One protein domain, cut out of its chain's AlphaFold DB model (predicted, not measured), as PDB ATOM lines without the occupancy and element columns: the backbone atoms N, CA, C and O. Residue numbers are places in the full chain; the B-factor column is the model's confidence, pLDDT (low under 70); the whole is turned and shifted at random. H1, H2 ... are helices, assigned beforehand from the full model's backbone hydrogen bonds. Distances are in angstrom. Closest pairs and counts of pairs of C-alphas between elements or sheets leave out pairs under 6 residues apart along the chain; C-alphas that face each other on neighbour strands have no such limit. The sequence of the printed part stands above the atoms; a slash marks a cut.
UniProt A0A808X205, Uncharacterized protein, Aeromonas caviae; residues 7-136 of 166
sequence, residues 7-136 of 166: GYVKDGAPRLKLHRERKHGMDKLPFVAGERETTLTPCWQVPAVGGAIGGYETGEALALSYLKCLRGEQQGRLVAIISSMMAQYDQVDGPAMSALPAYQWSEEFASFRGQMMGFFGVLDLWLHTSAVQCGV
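What this domain is: This is residues 7 to 136 of the 166 residues of an uncharacterized protein of Aeromonas caviae (UniProt A0A808X205). Two long helices, H2 and H5, pack along each other at a slant, and H3 runs beside the first part of H5, while the far end of H5, residues 127 to 133, sticks out as an arm. Loops, residues 18 to 24 and 29 to 47 with the short H1 between them, lie over H2 and H3 on the side away from that arm, while the first printed residues, 7 to 11, run off to one side beyond H2. The printed part has 130 residues with five named helices, H1 to H5 in that order, and no named strand; the class is all helix. The whole is compact, with a radius of gyration of the C-alphas of 15.4 A and spans of 45 by 38 by 33 A.

How they stand to each other: Residues 7 to 24 hold no named element and precede H1, residues 25 to 28. A long link of 22 residues joins H1 to H2, residues 51 to 70. H1 and H2 only just touch, with 3 pairs of C-alphas within 8 A, on the H2 side through residues 66 to 69 alone; the closest C-alphas are those of Gly 25 and Cys 69, 6.2 A apart. H3, residues 78 to 91, follows a short link and is apart from H2. After a tight link comes H4, residues 94 to 98, close to H3 but not clearly touching: the closest C-alphas, of Tyr 89 and Pro 95, are 7.9 A apart. H5, residues 107 to 133, touches H2 with 60 pairs of C-alphas within 8 A, the closest being those of Gly 59 and Gln 115 at 4.0 A. These two helices run the same way at a steep tilt of 39 degrees. H3 and H5 only just touch, with 3 pairs of C-alphas within 8 A, through residues 85 to 89 of H3 and 109 to 116 of H5 alone; the closest C-alphas, of Tyr 89 and Phe 112, are 7.6 A apart. They run opposite ways at a shallow tilt of 20 degrees. H4 and H5 are close but not clearly touching, the C-alphas of Gly 94 and Phe 109 being the closest at 6.6 A. Every O i to N i+4 pair is within hydrogen-bond range in H2, H3, H4 and H5; H1 is too short for such a pair.

Where its parts are: H1 begins at C-alpha 25, (135.623, 131.612, 114.518). H2 measures 28.3 A from first to last C-alpha, starting at (163.637, 126.522, 121.162). H3 measures 19.8 A, H4 5.8 A and H1 5.3 A. H5 is the longest at 39.0 A and ends at C-alpha 133, (145.219, 156.041, 113.637).

The domain as a whole: The C-alphas of Asp 11 and Val 136 are the two farthest apart, at 50.1 A. Residues 127 to 136, of which 127 to 133 belong to H5, stand free. The printed part has no cut. Its mean pLDDT is 91.9, with residues 73 to 74 and 135 to 136 under 70.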
ATOM      1  N   GLY A   7     165.044 123.685 105.550       79.62
ATOM      2  CA  GLY A   7     166.090 122.731 105.940       79.62
ATOM      3  C   GLY A   7     166.271 122.537 107.452       79.62
ATOM      4  O   GLY A   7     167.014 121.646 107.848       79.62
ATOM      5  N   TYR A   8     165.608 123.339 108.292       82.88
ATOM      6  CA  TYR A   8     165.714 123.277 109.758       82.88
ATOM      7  C   TYR A   8     164.435 122.768 110.439       82.88
ATOM      8  O   TYR A   8     164.277 122.897 111.653       82.88
ATOM      9  N   VAL A   9     163.503 122.187 109.678       85.19
ATOM     10  CA  VAL A   9     162.280 121.589 110.225       85.19
ATOM     11  C   VAL A   9     162.542 120.125 110.579       85.19
ATOM     12  O   VAL A   9     162.889 119.325 109.716       85.19
ATOM     13  N   LYS A  10     162.360 119.762 111.854       84.81
ATOM     14  CA  LYS A  10     162.539 118.386 112.339       84.81
ATOM     15  C   LYS A  10     161.362 117.493 111.930       84.81
ATOM     16  O   LYS A  10     160.200 117.838 112.164       84.81
ATOM     17  N   ASP A  11     161.662 116.310 111.398       82.00
ATOM     18  CA  ASP A  11     160.651 115.286 111.128       82.00
ATOM     19  C   ASP A  11     159.978 114.795 112.418       82.00
ATOM     20  O   ASP A  11     160.604 114.664 113.470       82.00
ATOM     21  N   GLY A  12     158.671 114.530 112.342       82.00
ATOM     22  CA  GLY A  12     157.881 114.039 113.478       82.00
ATOM     23  C   GLY A  12     157.560 115.077 114.561       82.00
ATOM     24  O   GLY A  12     156.943 114.719 115.562       82.00
ATOM     25  N   ALA A  13     157.928 116.352 114.380       84.75
ATOM     26  CA  ALA A  13     157.550 117.414 115.312       84.75
ATOM     27  C   ALA A  13     156.013 117.554 115.432       84.75
ATOM     28  O   ALA A  13     155.304 117.361 114.433       84.75
ATOM     29  N   PRO A  14     155.483 117.915 116.621       89.81
ATOM     30  CA  PRO A  14     154.065 118.210 116.805       89.81
ATOM     31  C   PRO A  14     153.557 119.233 115.785       89.81
ATOM     32  O   PRO A  14     154.250 120.191 115.444       89.81
ATOM     33  N   ARG A  15     152.327 119.040 115.296       89.62
ATOM     34  CA  ARG A  15     151.716 119.916 114.288       89.62
ATOM     35  C   ARG A  15     150.390 120.457 114.785       89.62
ATOM     36  O   ARG A  15     149.464 119.685 115.034       89.62
ATOM     37  N   LEU A  16     150.291 121.779 114.842       92.94
ATOM     38  CA  LEU A  16     149.019 122.459 115.036       92.94
ATOM     39  C   LEU A  16     148.132 122.270 113.798       92.94
ATOM     40  O   LEU A  16     148.620 122.210 112.665       92.94
ATOM     41  N   LYS A  17     146.819 122.169 114.006       89.88
ATOM     42  CA  LYS A  17     145.837 121.973 112.932       89.88
ATOM     43  C   LYS A  17     144.714 122.982 113.079       89.88
ATOM     44  O   LYS A  17     144.281 123.277 114.181       89.88
ATOM     45  N   LEU A  18     144.222 123.487 111.952       84.81
ATOM     46  CA  LEU A  18     143.003 124.289 111.948       84.81
ATOM     47  C   LEU A  18     141.794 123.401 112.245       84.81
ATOM     48  O   LEU A  18     141.669 122.324 111.664       84.81
ATOM     49  N   HIS A  19     140.874 123.910 113.057       87.38
ATOM     50  CA  HIS A  19     139.644 123.215 113.436       87.38
ATOM     51  C   HIS A  19     138.453 123.755 112.637       87.38
ATOM     52  O   HIS A  19     137.594 124.470 113.153       87.38
ATOM     53  N   ARG A  20     138.448 123.505 111.319       85.44
ATOM     54  CA  ARG A  20     137.508 124.128 110.361       85.44
ATOM     55  C   ARG A  20     136.041 123.785 110.627       85.44
ATOM     56  O   ARG A  20     135.167 124.569 110.265       85.44
ATOM     57  N   GLU A  21     135.801 122.633 111.234       86.44
ATOM     58  CA  GLU A  21     134.499 122.076 111.582       86.44
ATOM     59  C   GLU A  21     133.800 122.802 112.738       86.44
ATOM     60  O   GLU A  21     132.584 122.685 112.885       86.44
ATOM     61  N   ARG A  22     134.541 123.564 113.553       85.75
ATOM     62  CA  ARG A  22     133.974 124.252 114.719       85.75
ATOM     63  C   ARG A  22     133.098 125.429 114.296       85.75
ATOM     64  O   ARG A  22     133.324 126.054 113.261       85.75
ATOM     65  N   LYS A  23     132.076 125.752 115.091       82.81
ATOM     66  CA  LYS A  23     131.069 126.757 114.711       82.81
ATOM     67  C   LYS A  23     131.595 128.188 114.835       82.81
ATOM     68  O   LYS A  23     131.479 128.963 113.884       82.81
ATOM     69  N   HIS A  24     132.186 128.542 115.975       83.25
ATOM     70  CA  HIS A  24     132.649 129.905 116.237       83.25
ATOM     71  C   HIS A  24     134.071 130.127 115.726       83.25
ATOM     72  O   HIS A  24     134.928 129.256 115.857       83.25
ATOM     73  N   GLY A  25     134.337 131.309 115.157       85.62
ATOM     74  CA  GLY A  25     135.623 131.612 114.518       85.62
ATOM     75  C   GLY A  25     136.820 131.442 115.454       85.62
ATOM     76  O   GLY A  25     137.816 130.842 115.061       85.62
ATOM     77  N   MET A  26     136.681 131.885 116.706       87.88
ATOM     78  CA  MET A  26     137.725 131.758 117.726       87.88
ATOM     79  C   MET A  26     138.054 130.304 118.058       87.88
ATOM     80  O   MET A  26     139.219 129.979 118.256       87.88
ATOM     81  N   ASP A  27     137.060 129.415 118.049       88.69
ATOM     82  CA  ASP A  27     137.290 128.000 118.334       88.69
ATOM     83  C   ASP A  27     138.037 127.322 117.176       88.69
ATOM     84  O   ASP A  27     138.710 126.323 117.392       88.69
ATOM     85  N   LYS A  28     137.999 127.877 115.955       90.19
ATOM     86  CA  LYS A  28     138.734 127.347 114.789       90.19
ATOM     87  C   LYS A  28     140.248 127.561 114.870       90.19
ATOM     88  O   LYS A  28     140.979 126.976 114.063       90.19
ATOM     89  N   LEU A  29     140.705 128.431 115.774       93.25
ATOM     90  CA  LEU A  29     142.117 128.764 115.922       93.25
ATOM     91  C   LEU A  29     142.907 127.532 116.376       93.25
ATOM     92  O   LEU A  29     142.451 126.792 117.244       93.25
ATOM     93  N   PRO A  30     144.109 127.317 115.821       93.94
ATOM     94  CA  PRO A  30     144.818 126.047 115.950       93.94
ATOM     95  C   PRO A  30     145.470 125.836 117.327       93.94
ATOM     96  O   PRO A  30     146.133 124.828 117.538       93.94
ATOM     97  N   PHE A  31     145.310 126.800 118.235       95.06
ATOM     98  CA  PHE A  31     145.812 126.800 119.609       95.06
ATOM     99  C   PHE A  31     144.678 126.815 120.647       95.06
ATOM    100  O   PHE A  31     144.928 127.035 121.829       95.06
ATOM    101  N   VAL A  32     143.424 126.621 120.226       93.25
ATOM    102  CA  VAL A  32     142.267 126.540 121.127       93.25
ATOM    103  C   VAL A  32     141.880 125.077 121.310       93.25
ATOM    104  O   VAL A  32     141.657 124.358 120.331       93.25
ATOM    105  N   ALA A  33     141.781 124.650 122.567       91.38
ATOM    106  CA  ALA A  33     141.395 123.298 122.945       91.38
ATOM    107  C   ALA A  33     140.029 122.909 122.361       91.38
ATOM    108  O   ALA A  33     139.190 123.758 122.049       91.38
ATOM    109  N   GLY A  34     139.808 121.610 122.187       84.56
ATOM    110  CA  GLY A  34     138.493 121.091 121.814       84.56
ATOM    111  C   GLY A  34     137.448 121.360 122.895       84.56
ATOM    112  O   GLY A  34     137.754 121.312 124.078       84.56
ATOM    113  N   GLU A  35     136.185 121.553 122.505       77.31
ATOM    114  CA  GLU A  35     135.073 121.795 123.450       77.31
ATOM    115  C   GLU A  35     134.924 120.702 124.526       77.31
ATOM    116  O   GLU A  35     134.369 120.948 125.592       77.31
ATOM    117  N   ARG A  36     135.400 119.483 124.241       81.38
ATOM    118  CA  ARG A  36     135.356 118.330 125.156       81.38
ATOM    119  C   ARG A  36     136.669 118.096 125.908       81.38
ATOM    120  O   ARG A  36     136.734 117.184 126.728       81.38
ATOM    121  N   GLU A  37     137.717 118.858 125.611       84.06
ATOM    122  CA  GLU A  37     139.009 118.727 126.280       84.06
ATOM    123  C   GLU A  37     138.976 119.472 127.615       84.06
ATOM    124  O   GLU A  37     138.621 120.646 127.688       84.06
ATOM    125  N   THR A  38     139.361 118.783 128.689       86.06
ATOM    126  CA  THR A  38     139.546 119.406 130.003       86.06
ATOM    127  C   THR A  38     141.024 119.733 130.169       86.06
ATOM    128  O   THR A  38     141.849 118.830 130.280       86.06
ATOM    129  N   THR A  39     141.364 121.020 130.148       91.12
ATOM    130  CA  THR A  39     142.748 121.509 130.224       91.12
ATOM    131  C   THR A  39     142.814 122.839 130.970       91.12
ATOM    132  O   THR A  39     141.868 123.625 130.938       91.12
ATOM    133  N   LEU A  40     143.949 123.099 131.624       90.25
ATOM    134  CA  LEU A  40     144.238 124.370 132.297       90.25
ATOM    135  C   LEU A  40     144.551 125.502 131.308       90.25
ATOM    136  O   LEU A  40     144.495 126.672 131.674       90.25
ATOM    137  N   THR A  41     144.857 125.165 130.051       93.62
ATOM    138  CA  THR A  41     145.276 126.125 129.021       93.62
ATOM    139  C   THR A  41     144.333 126.103 127.804       93.62
ATOM    140  O   THR A  41     144.782 125.940 126.665       93.62
ATOM    141  N   PRO A  42     143.000 126.252 127.983       94.06
ATOM    142  CA  PRO A  42     142.010 126.008 126.925       94.06
ATOM    143  C   PRO A  42     142.131 126.953 125.724       94.06
ATOM    144  O   PRO A  42     141.682 126.623 124.630       94.06
ATOM    145  N   CYS A  43     142.751 128.121 125.898       94.81
ATOM    146  CA  CYS A  43     142.988 129.093 124.833       94.81
ATOM    147  C   CYS A  43     144.468 129.188 124.417       94.81
ATOM    148  O   CYS A  43     144.820 130.124 123.701       94.81
ATOM    149  N   TRP A  44     145.329 128.268 124.872       97.00
ATOM    150  CA  TRP A  44     146.737 128.197 124.466       97.00
ATOM    151  C   TRP A  44     147.290 126.761 124.493       97.00
ATOM    152  O   TRP A  44     148.157 126.409 125.285       97.00
ATOM    153  N   GLN A  45     146.785 125.916 123.598       95.00
ATOM    154  CA  GLN A  45     147.267 124.553 123.356       95.00
ATOM    155  C   GLN A  45     148.405 124.548 122.326       95.00
ATOM    156  O   GLN A  45     148.255 124.045 121.211       95.00
ATOM    157  N   VAL A  46     149.539 125.155 122.676       96.44
ATOM    158  CA  VAL A  46     150.724 125.207 121.806       96.44
ATOM    159  C   VAL A  46     151.864 124.414 122.445       96.44
ATOM    160  O   VAL A  46     152.294 124.764 123.542       96.44
ATOM    161  N   PRO A  47     152.390 123.366 121.784       95.31
ATOM    162  CA  PRO A  47     153.553 122.641 122.282       95.31
ATOM    163  C   PRO A  47     154.776 123.556 122.418       95.31
ATOM    164  O   PRO A  47     155.153 124.249 121.472       95.31
ATOM    165  N   ALA A  48     155.421 123.534 123.581       95.81
ATOM    166  CA  ALA A  48     156.620 124.313 123.878       95.81
ATOM    167  C   ALA A  48     157.886 123.627 123.327       95.81
ATOM    168  O   ALA A  48     158.687 123.088 124.078       95.81
ATOM    169  N   VAL A  49     158.048 123.594 122.001       94.88
ATOM    170  CA  VAL A  49     159.175 122.928 121.313       94.88
ATOM    171  C   VAL A  49     159.814 123.831 120.255       94.88
ATOM    172  O   VAL A  49     159.206 124.818 119.839       94.88
ATOM    173  N   GLY A  50     161.027 123.507 119.797       92.56
ATOM    174  CA  GLY A  50     161.703 124.255 118.723       92.56
ATOM    175  C   GLY A  50     162.551 125.436 119.208       92.56
ATOM    176  O   GLY A  50     162.956 126.276 118.397       92.56
ATOM    177  N   GLY A  51     162.820 125.496 120.516       94.12
ATOM    178  CA  GLY A  51     163.637 126.522 121.162       94.12
ATOM    179  C   GLY A  51     163.130 127.956 120.964       94.12
ATOM    180  O   GLY A  51     162.056 128.199 120.418       94.12
ATOM    181  N   ALA A  52     163.923 128.933 121.404       94.38
ATOM    182  CA  ALA A  52     163.520 130.342 121.409       94.38
ATOM    183  C   ALA A  52     163.137 130.889 120.020       94.38
ATOM    184  O   ALA A  52     162.140 131.596 119.897       94.38
ATOM    185  N   ILE A  53     163.904 130.546 118.978       94.06
ATOM    186  CA  ILE A  53     163.675 131.038 117.608       94.06
ATOM    187  C   ILE A  53     162.405 130.420 117.017       94.06
ATOM    188  O   ILE A  53     161.537 131.144 116.536       94.06
ATOM    189  N   GLY A  54     162.263 129.091 117.083       95.12
ATOM    190  CA  GLY A  54     161.068 128.410 116.581       95.12
ATOM    191  C   GLY A  54     159.814 128.808 117.359       95.12
ATOM    192  O   GLY A  54     158.748 128.988 116.766       95.12
ATOM    193  N   GLY A  55     159.956 129.027 118.667       96.94
ATOM    194  CA  GLY A  55     158.915 129.598 119.508       96.94
ATOM    195  C   GLY A  55     158.479 130.978 119.021       96.94
ATOM    196  O   GLY A  55     157.292 131.184 118.789       96.94
ATOM    197  N   TYR A  56     159.421 131.899 118.801       97.69
ATOM    198  CA  TYR A  56     159.134 133.255 118.316       97.69
ATOM    199  C   TYR A  56     158.361 133.258 116.992       97.69
ATOM    200  O   TYR A  56     157.275 133.831 116.912       97.69
ATOM    201  N   GLU A  57     158.849 132.522 115.997       96.62
ATOM    202  CA  GLU A  57     158.189 132.367 114.691       96.62
ATOM    203  C   GLU A  57     156.783 131.754 114.815       96.62
ATOM    204  O   GLU A  57     155.832 132.191 114.159       96.62
ATOM    205  N   THR A  58     156.620 130.771 115.708       97.31
ATOM    206  CA  THR A  58     155.306 130.186 116.020       97.31
ATOM    207  C   THR A  58     154.366 131.249 116.587       97.31
ATOM    208  O   THR A  58     153.238 131.388 116.116       97.31
ATOM    209  N   GLY A  59     154.832 132.036 117.559       98.19
ATOM    210  CA  GLY A  59     154.076 133.130 118.160       98.19
ATOM    211  C   GLY A  59     153.576 134.139 117.129       98.19
ATOM    212  O   GLY A  59     152.380 134.437 117.093       98.19
ATOM    213  N   GLU A  60     154.461 134.608 116.243       98.12
ATOM    214  CA  GLU A  60     154.102 135.566 115.191       98.12
ATOM    215  C   GLU A  60     153.012 135.007 114.262       98.12
ATOM    216  O   GLU A  60     151.993 135.658 114.000       98.12
ATOM    217  N   ALA A  61     153.180 133.765 113.797       97.19
ATOM    218  CA  ALA A  61     152.222 133.115 112.908       97.19
ATOM    219  C   ALA A  61     150.840 132.927 113.566       97.19
ATOM    220  O   ALA A  61     149.794 133.103 112.921       97.19
ATOM    221  N   LEU A  62     150.813 132.593 114.859       97.38
ATOM    222  CA  LEU A  62     149.572 132.431 115.614       97.38
ATOM    223  C   LEU A  62     148.883 133.770 115.901       97.38
ATOM    224  O   LEU A  62     147.656 133.838 115.799       97.38
ATOM    225  N   ALA A  63     149.632 134.846 116.155       97.50
ATOM    226  CA  ALA A  63     149.061 136.186 116.302       97.50
ATOM    227  C   ALA A  63     148.418 136.679 115.003       97.50
ATOM    228  O   ALA A  63     147.294 137.182 115.018       97.50
ATOM    229  N   LEU A  64     149.061 136.454 113.853       96.12
ATOM    230  CA  LEU A  64     148.457 136.754 112.551       96.12
ATOM    231  C   LEU A  64     147.186 135.935 112.299       96.12
ATOM    232  O   LEU A  64     146.229 136.437 111.705       96.12
ATOM    233  N   SER A  65     147.147 134.684 112.758       94.44
ATOM    234  CA  SER A  65     145.949 133.840 112.666       94.44
ATOM    235  C   SER A  65     144.817 134.379 113.548       94.44
ATOM    236  O   SER A  65     143.673 134.458 113.097       94.44
ATOM    237  N   TYR A  66     145.139 134.831 114.762       95.19
ATOM    238  CA  TYR A  66     144.200 135.502 115.661       95.19
ATOM    239  C   TYR A  66     143.655 136.808 115.063       95.19
ATOM    240  O   TYR A  66     142.441 136.995 115.005       95.19
ATOM    241  N   LEU A  67     144.516 137.675 114.523       94.44
ATOM    242  CA  LEU A  67     144.108 138.929 113.877       94.44
ATOM    243  C   LEU A  67     143.223 138.690 112.644       94.44
ATOM    244  O   LEU A  67     142.229 139.390 112.445       94.44
ATOM    245  N   LYS A  68     143.521 137.657 111.841       92.62
ATOM    246  CA  LYS A  68     142.640 137.223 110.742       92.62
ATOM    247  C   LYS A  68     141.260 136.802 111.249       92.62
ATOM    248  O   LYS A  68     140.271 137.091 110.581       92.62
ATOM    249  N   CYS A  69     141.187 136.147 112.408       90.75
ATOM    250  CA  CYS A  69     139.919 135.790 113.039       90.75
ATOM    251  C   CYS A  69     139.149 137.030 113.520       90.75
ATOM    252  O   CYS A  69     137.954 137.132 113.251       90.75
ATOM    253  N   LEU A  70     139.820 137.995 114.163       91.00
ATOM    254  CA  LEU A  70     139.195 139.250 114.614       91.00
ATOM    255  C   LEU A  70     138.577 140.049 113.466       91.00
ATOM    256  O   LEU A  70     137.494 140.608 113.613       91.00
ATOM    257  N   ARG A  71     139.232 140.060 112.298       88.88
ATOM    258  CA  ARG A  71     138.709 140.727 111.098       88.88
ATOM    259  C   ARG A  71     137.353 140.167 110.641       88.88
ATOM    260  O   ARG A  71     136.607 140.882 109.987       88.88
ATOM    261  N   GLY A  72     137.020 138.920 110.979       82.62
ATOM    262  CA  GLY A  72     135.722 138.294 110.696       82.62
ATOM    263  C   GLY A  72     134.609 138.641 111.697       82.62
ATOM    264  O   GLY A  72     133.715 137.819 111.893       82.62
ATOM    265  N   GLU A  73     134.697 139.798 112.362       64.88
ATOM    266  CA  GLU A  73     133.713 140.344 113.318       64.88
ATOM    267  C   GLU A  73     133.417 139.441 114.531       64.88
ATOM    268  O   GLU A  73     132.316 139.423 115.076       64.88
ATOM    269  N   GLN A  74     134.410 138.676 114.988       68.19
ATOM    270  CA  GLN A  74     134.308 137.911 116.233       68.19
ATOM    271  C   GLN A  74     134.886 138.722 117.395       68.19
ATOM    272  O   GLN A  74     135.974 139.289 117.277       68.19
ATOM    273  N   GLN A  75     134.204 138.728 118.544       81.62
ATOM    274  CA  GLN A  75     134.788 139.260 119.775       81.62
ATOM    275  C   GLN A  75     136.064 138.474 120.108       81.62
ATOM    276  O   GLN A  75     136.071 137.240 120.135       81.62
ATOM    277  N   GLY A  76     137.155 139.199 120.351       84.81
ATOM    278  CA  GLY A  76     138.425 138.594 120.731       84.81
ATOM    279  C   GLY A  76     138.362 137.904 122.090       84.81
ATOM    280  O   GLY A  76     137.560 138.256 122.950       84.81
ATOM    281  N   ARG A  77     139.261 136.940 122.303       90.56
ATOM    282  CA  ARG A  77     139.442 136.246 123.591       90.56
ATOM    283  C   ARG A  77     140.840 136.467 124.167       90.56
ATOM    284  O   ARG A  77     141.378 135.582 124.823       90.56
ATOM    285  N   LEU A  78     141.439 137.635 123.915       94.50
ATOM    286  CA  LEU A  78     142.820 137.925 124.319       94.50
ATOM    287  C   LEU A  78     143.055 137.707 125.821       94.50
ATOM    288  O   LEU A  78     144.060 137.114 126.186       94.50
ATOM    289  N   VAL A  79     142.105 138.099 126.679       94.31
ATOM    290  CA  VAL A  79     142.195 137.858 128.131       94.31
ATOM    291  C   VAL A  79     142.263 136.361 128.448       94.31
ATOM    292  O   VAL A  79     143.134 135.942 129.199       94.31
ATOM    293  N   ALA A  80     141.416 135.532 127.829       94.44
ATOM    294  CA  ALA A  80     141.429 134.083 128.050       94.44
ATOM    295  C   ALA A  80     142.698 133.408 127.491       94.44
ATOM    296  O   ALA A  80     143.199 132.445 128.077       94.44
ATOM    297  N   ILE A  81     143.237 133.930 126.381       96.75
ATOM    298  CA  ILE A  81     144.537 133.520 125.831       96.75
ATOM    299  C   ILE A  81     145.645 133.830 126.842       96.75
ATOM    300  O   ILE A  81     146.414 132.933 127.173       96.75
ATOM    301  N   ILE A  82     145.685 135.051 127.391       97.12
ATOM    302  CA  ILE A  82     146.657 135.451 128.420       97.12
ATOM    303  C   ILE A  82     146.541 134.552 129.652       97.12
ATOM    304  O   ILE A  82     147.552 134.029 130.107       97.12
ATOM    305  N   SER A  83     145.331 134.295 130.158       97.00
ATOM    306  CA  SER A  83     145.138 133.387 131.297       97.00
ATOM    307  C   SER A  83     145.657 131.973 131.010       97.00
ATOM    308  O   SER A  83     146.298 131.373 131.868       97.00
ATOM    309  N   SER A  84     145.447 131.458 129.794       97.56
ATOM    310  CA  SER A  84     145.998 130.157 129.383       97.56
ATOM    311  C   SER A  84     147.524 130.187 129.265       97.56
ATOM    312  O   SER A  84     148.181 129.232 129.655       97.56
ATOM    313  N   MET A  85     148.109 131.281 128.769       98.12
ATOM    314  CA  MET A  85     149.564 131.452 128.746       98.12
ATOM    315  C   MET A  85     150.150 131.522 130.160       98.12
ATOM    316  O   MET A  85     151.201 130.944 130.394       98.12
ATOM    317  N   MET A  86     149.483 132.174 131.114       97.31
ATOM    318  CA  MET A  86     149.937 132.202 132.511       97.31
ATOM    319  C   MET A  86     149.934 130.798 133.127       97.31
ATOM    320  O   MET A  86     150.933 130.381 133.697       97.31
ATOM    321  N   ALA A  87     148.868 130.021 132.922       96.94
ATOM    322  CA  ALA A  87     148.845 128.630 133.372       96.94
ATOM    323  C   ALA A  87     149.913 127.765 132.668       96.94
ATOM    324  O   ALA A  87     150.521 126.903 133.298       96.94
ATOM    325  N   GLN A  88     150.190 128.006 131.379       96.56
ATOM    326  CA  GLN A  88     151.275 127.328 130.660       96.56
ATOM    327  C   GLN A  88     152.657 127.727 131.197       96.56
ATOM    328  O   GLN A  88     153.542 126.879 131.272       96.56
ATOM    329  N   TYR A  89     152.842 128.996 131.567       97.62
ATOM    330  CA  TYR A  89     154.075 129.513 132.158       97.62
ATOM    331  C   TYR A  89     154.431 128.755 133.439       97.62
ATOM    332  O   TYR A  89     155.575 128.335 133.601       97.62
ATOM    333  N   ASP A  90     153.444 128.495 134.295       96.25
ATOM    334  CA  ASP A  90     153.638 127.700 135.510       96.25
ATOM    335  C   ASP A  90     153.996 126.239 135.187       96.25
ATOM    336  O   ASP A  90     154.861 125.650 135.833       96.25
ATOM    337  N   GLN A  91     153.393 125.653 134.144       94.69
ATOM    338  CA  GLN A  91     153.674 124.272 133.724       94.69
ATOM    339  C   GLN A  91     155.088 124.063 133.168       94.69
ATOM    340  O   GLN A  91     155.607 122.951 133.250       94.69
ATOM    341  N   VAL A  92     155.712 125.102 132.604       95.00
ATOM    342  CA  VAL A  92     157.099 125.050 132.106       95.00
ATOM    343  C   VAL A  92     158.123 125.515 133.151       95.00
ATOM    344  O   VAL A  92     159.236 125.893 132.788       95.00
ATOM    345  N   ASP A  93     157.742 125.507 134.433       95.62
ATOM    346  CA  ASP A  93     158.555 125.966 135.569       95.62
ATOM    347  C   ASP A  93     159.050 127.415 135.402       95.62
ATOM    348  O   ASP A  93     160.192 127.778 135.697       95.62
ATOM    349  N   GLY A  94     158.170 128.268 134.871       95.75
ATOM    350  CA  GLY A  94     158.481 129.645 134.518       95.75
ATOM    351  C   GLY A  94     159.108 130.470 135.648       95.75
ATOM    352  O   GLY A  94     160.122 131.128 135.388       95.75
ATOM    353  N   PRO A  95     158.591 130.422 136.894       96.44
ATOM    354  CA  PRO A  95     159.186 131.142 138.014       96.44
ATOM    355  C   PRO A  95     160.658 130.780 138.244       96.44
ATOM    356  O   PRO A  95     161.497 131.681 138.290       96.44
ATOM    357  N   ALA A  96     160.997 129.488 138.314       97.19
ATOM    358  CA  ALA A  96     162.374 129.059 138.540       97.19
ATOM    359  C   ALA A  96     163.268 129.366 137.331       97.19
ATOM    360  O   ALA A  96     164.358 129.916 137.492       97.19
ATOM    361  N   MET A  97     162.793 129.090 136.112       97.12
ATOM    362  CA  MET A  97     163.557 129.339 134.886       97.12
ATOM    363  C   MET A  97     163.852 130.826 134.674       97.12
ATOM    364  O   MET A  97     164.948 131.185 134.246       97.12
ATOM    365  N   SER A  98     162.916 131.714 135.014       94.12
ATOM    366  CA  SER A  98     163.094 133.163 134.846       94.12
ATOM    367  C   SER A  98     164.167 133.772 135.752       94.12
ATOM    368  O   SER A  98     164.715 134.823 135.415       94.12
ATOM    369  N   ALA A  99     164.503 133.109 136.863       96.56
ATOM    370  CA  ALA A  99     165.589 133.510 137.752       96.56
ATOM    371  C   ALA A  99     166.978 133.088 137.233       96.56
ATOM    372  O   ALA A  99     167.997 133.588 137.711       96.56
ATOM    373  N   LEU A 100     167.031 132.173 136.259       96.25
ATOM    374  CA  LEU A 100     168.268 131.684 135.659       96.25
ATOM    375  C   LEU A 100     168.695 132.551 134.465       96.25
ATOM    376  O   LEU A 100     167.852 133.115 133.759       96.25
ATOM    377  N   PRO A 101     170.005 132.641 134.172       96.38
ATOM    378  CA  PRO A 101     170.470 133.271 132.945       96.38
ATOM    379  C   PRO A 101     170.047 132.453 131.716       96.38
ATOM    380  O   PRO A 101     169.971 131.228 131.764       96.38
ATOM    381  N   ALA A 102     169.845 133.129 130.581       93.06
ATOM    382  CA  ALA A 102     169.210 132.540 129.397       93.06
ATOM    383  C   ALA A 102     169.877 131.268 128.842       93.06
ATOM    384  O   ALA A 102     169.197 130.416 128.282       93.06
ATOM    385  N   TYR A 103     171.193 131.107 129.015       93.75
ATOM    386  CA  TYR A 103     171.917 129.910 128.571       93.75
ATOM    387  C   TYR A 103     171.634 128.660 129.426       93.75
ATOM    388  O   TYR A 103     172.077 127.574 129.064       93.75
ATOM    389  N   GLN A 104     170.932 128.808 130.555       96.69
ATOM    390  CA  GLN A 104     170.513 127.715 131.442       96.69
ATOM    391  C   GLN A 104     169.015 127.403 131.336       96.69
ATOM    392  O   GLN A 104     168.532 126.515 132.033       96.69
ATOM    393  N   TRP A 105     168.266 128.131 130.507       97.06
ATOM    394  CA  TRP A 105     166.848 127.856 130.313       97.06
ATOM    395  C   TRP A 105     166.637 126.489 129.666       97.06
ATOM    396  O   TRP A 105     167.367 126.111 128.747       97.06
ATOM    397  N   SER A 106     165.601 125.775 130.112       97.25
ATOM    398  CA  SER A 106     165.122 124.586 129.409       97.25
ATOM    399  C   SER A 106     164.672 124.942 127.988       97.25
ATOM    400  O   SER A 106     164.290 126.085 127.701       97.25
ATOM    401  N   GLU A 107     164.709 123.964 127.078       96.19
ATOM    402  CA  GLU A 107     164.235 124.170 125.705       96.19
ATOM    403  C   GLU A 107     162.749 124.552 125.700       96.19
ATOM    404  O   GLU A 107     162.342 125.444 124.949       96.19
ATOM    405  N   GLU A 108     161.960 123.923 126.572       97.12
ATOM    406  CA  GLU A 108     160.531 124.168 126.722       97.12
ATOM    407  C   GLU A 108     160.257 125.603 127.171       97.12
ATOM    408  O   GLU A 108     159.482 126.314 126.527       97.12
ATOM    409  N   PHE A 109     160.929 126.075 128.226       98.06
ATOM    410  CA  PHE A 109     160.767 127.449 128.697       98.06
ATOM    411  C   PHE A 109     161.213 128.458 127.638       98.06
ATOM    412  O   PHE A 109     160.502 129.426 127.359       98.06
ATOM    413  N   ALA A 110     162.364 128.218 127.002       97.62
ATOM    414  CA  ALA A 110     162.875 129.080 125.945       97.62
ATOM    415  C   ALA A 110     161.904 129.160 124.755       97.62
ATOM    416  O   ALA A 110     161.640 130.259 124.258       97.62
ATOM    417  N   SER A 111     161.338 128.025 124.324       97.88
ATOM    418  CA  SER A 111     160.332 127.981 123.259       97.88
ATOM    419  C   SER A 111     159.057 128.706 123.658       97.88
ATOM    420  O   SER A 111     158.635 129.615 122.945       97.88
ATOM    421  N   PHE A 112     158.472 128.380 124.811       98.38
ATOM    422  CA  PHE A 112     157.235 129.005 125.268       98.38
ATOM    423  C   PHE A 112     157.383 130.526 125.424       98.38
ATOM    424  O   PHE A 112     156.558 131.290 124.919       98.38
ATOM    425  N   ARG A 113     158.489 130.989 126.019       97.75
ATOM    426  CA  ARG A 113     158.816 132.418 126.088       97.75
ATOM    427  C   ARG A 113     158.931 133.030 124.692       97.75
ATOM    428  O   ARG A 113     158.409 134.119 124.466       97.75
ATOM    429  N   GLY A 114     159.586 132.342 123.755       97.94
ATOM    430  CA  GLY A 114     159.633 132.739 122.348       97.94
ATOM    431  C   GLY A 114     158.231 132.933 121.769       97.94
ATOM    432  O   GLY A 114     157.939 133.997 121.230       97.94
ATOM    433  N   GLN A 115     157.336 131.961 121.960       98.50
ATOM    434  CA  GLN A 115     155.950 132.024 121.486       98.50
ATOM    435  C   GLN A 115     155.198 133.234 122.035       98.50
ATOM    436  O   GLN A 115     154.541 133.936 121.267       98.50
ATOM    437  N   MET A 116     155.329 133.523 123.334       98.31
ATOM    438  CA  MET A 116     154.746 134.731 123.923       98.31
ATOM    439  C   MET A 116     155.312 135.996 123.268       98.31
ATOM    440  O   MET A 116     154.546 136.857 122.842       98.31
ATOM    441  N   MET A 117     156.639 136.097 123.138       98.00
ATOM    442  CA  MET A 117     157.300 137.271 122.555       98.00
ATOM    443  C   MET A 117     156.878 137.517 121.104       98.00
ATOM    444  O   MET A 117     156.552 138.648 120.757       98.00
ATOM    445  N   GLY A 118     156.832 136.475 120.272       98.25
ATOM    446  CA  GLY A 118     156.380 136.600 118.885       98.25
ATOM    447  C   GLY A 118     154.899 136.964 118.792       98.25
ATOM    448  O   GLY A 118     154.513 137.839 118.017       98.25
ATOM    449  N   PHE A 119     154.057 136.349 119.631       98.44
ATOM    450  CA  PHE A 119     152.622 136.617 119.628       98.44
ATOM    451  C   PHE A 119     152.318 138.067 120.027       98.44
ATOM    452  O   PHE A 119     151.640 138.787 119.292       98.44
ATOM    453  N   PHE A 120     152.854 138.523 121.163       98.25
ATOM    454  CA  PHE A 120     152.641 139.892 121.633       98.25
ATOM    455  C   PHE A 120     153.385 140.932 120.797       98.25
ATOM    456  O   PHE A 120     152.861 142.028 120.649       98.25
ATOM    457  N   GLY A 121     154.530 140.601 120.192       97.94
ATOM    458  CA  GLY A 121     155.238 141.507 119.283       97.94
ATOM    459  C   GLY A 121     154.398 141.878 118.060       97.94
ATOM    460  O   GLY A 121     154.305 143.048 117.689       97.94
ATOM    461  N   VAL A 122     153.691 140.903 117.477       97.88
ATOM    462  CA  VAL A 122     152.721 141.188 116.413       97.88
ATOM    463  C   VAL A 122     151.554 142.017 116.952       97.88
ATOM    464  O   VAL A 122     151.168 142.993 116.314       97.88
ATOM    465  N   LEU A 123     150.981 141.677 118.109       96.81
ATOM    466  CA  LEU A 123     149.864 142.454 118.661       96.81
ATOM    467  C   LEU A 123     150.241 143.902 118.989       96.81
ATOM    468  O   LEU A 123     149.428 144.788 118.738       96.81
ATOM    469  N   ASP A 124     151.447 144.146 119.496       97.06
ATOM    470  CA  ASP A 124     151.959 145.480 119.811       97.06
ATOM    471  C   ASP A 124     152.004 146.370 118.564       97.06
ATOM    472  O   ASP A 124     151.452 147.467 118.568       97.06
ATOM    473  N   LEU A 125     152.519 145.855 117.442       95.38
ATOM    474  CA  LEU A 125     152.522 146.579 116.166       95.38
ATOM    475  C   LEU A 125     151.105 146.994 115.726       95.38
ATOM    476  O   LEU A 125     150.877 148.124 115.276       95.38
ATOM    477  N   TRP A 126     150.137 146.083 115.850       93.62
ATOM    478  CA  TRP A 126     148.746 146.344 115.465       93.62
ATOM    479  C   TRP A 126     148.037 147.290 116.440       93.62
ATOM    480  O   TRP A 126     147.264 148.152 116.009       93.62
ATOM    481  N   LEU A 127     148.318 147.163 117.737       92.94
ATOM    482  CA  LEU A 127     147.811 148.050 118.777       92.94
ATOM    483  C   LEU A 127     148.367 149.463 118.599       92.94
ATOM    484  O   LEU A 127     147.585 150.408 118.590       92.94
ATOM    485  N   HIS A 128     149.676 149.602 118.388       92.44
ATOM    486  CA  HIS A 128     150.334 150.874 118.106       92.44
ATOM    487  C   HIS A 128     149.692 151.569 116.904       92.44
ATOM    488  O   HIS A 128     149.256 152.715 117.001       92.44
ATOM    489  N   THR A 129     149.553 150.844 115.790       90.44
ATOM    490  CA  THR A 129     148.927 151.371 114.570       90.44
ATOM    491  C   THR A 129     147.501 151.854 114.846       90.44
ATOM    492  O   THR A 129     147.133 152.961 114.457       90.44
ATOM    493  N   SER A 130     146.713 151.059 115.575       88.62
ATOM    494  CA  SER A 130     145.327 151.396 115.921       88.62
ATOM    495  C   SER A 130     145.238 152.585 116.882       88.62
ATOM    496  O   SER A 130     144.385 153.453 116.708       88.62
ATOM    497  N   ALA A 131     146.125 152.667 117.874       89.00
ATOM    498  CA  ALA A 131     146.174 153.765 118.834       89.00
ATOM    499  C   ALA A 131     146.512 155.100 118.152       89.00
ATOM    500  O   ALA A 131     145.873 156.111 118.437       89.00
ATOM    501  N   VAL A 132     147.463 155.089 117.211       87.31
ATOM    502  CA  VAL A 132     147.854 156.276 116.437       87.31
ATOM    503  C   VAL A 132     146.758 156.686 115.449       87.31
ATOM    504  O   VAL A 132     146.431 157.867 115.352       87.31
ATOM    505  N   GLN A 133     146.163 155.735 114.721       85.88
ATOM    506  CA  GLN A 133     145.219 156.041 113.637       85.88
ATOM    507  C   GLN A 133     143.774 156.270 114.108       85.88
ATOM    508  O   GLN A 133     143.036 157.016 113.467       85.88
ATOM    509  N   CYS A 134     143.349 155.661 115.220       76.12
ATOM    510  CA  CYS A 134     141.966 155.712 115.719       76.12
ATOM    511  C   CYS A 134     141.824 156.481 117.051       76.12
ATOM    512  O   CYS A 134     140.801 156.371 117.728       76.12
ATOM    513  N   GLY A 135     142.828 157.284 117.425       68.19
ATOM    514  CA  GLY A 135     143.003 157.897 118.753       68.19
ATOM    515  C   GLY A 135     141.955 158.916 119.231       68.19
ATOM    516  O   GLY A 135     142.106 159.468 120.319       68.19
ATOM    517  N   VAL A 136     140.865 159.160 118.491       62.44
ATOM    518  CA  VAL A 136     139.804 160.125 118.867       62.44
ATOM    519  C   VAL A 136     139.191 159.803 120.240       62.44
ATOM    520  O   VAL A 136     138.814 160.710 120.981       62.44
TER     521      VAL A 136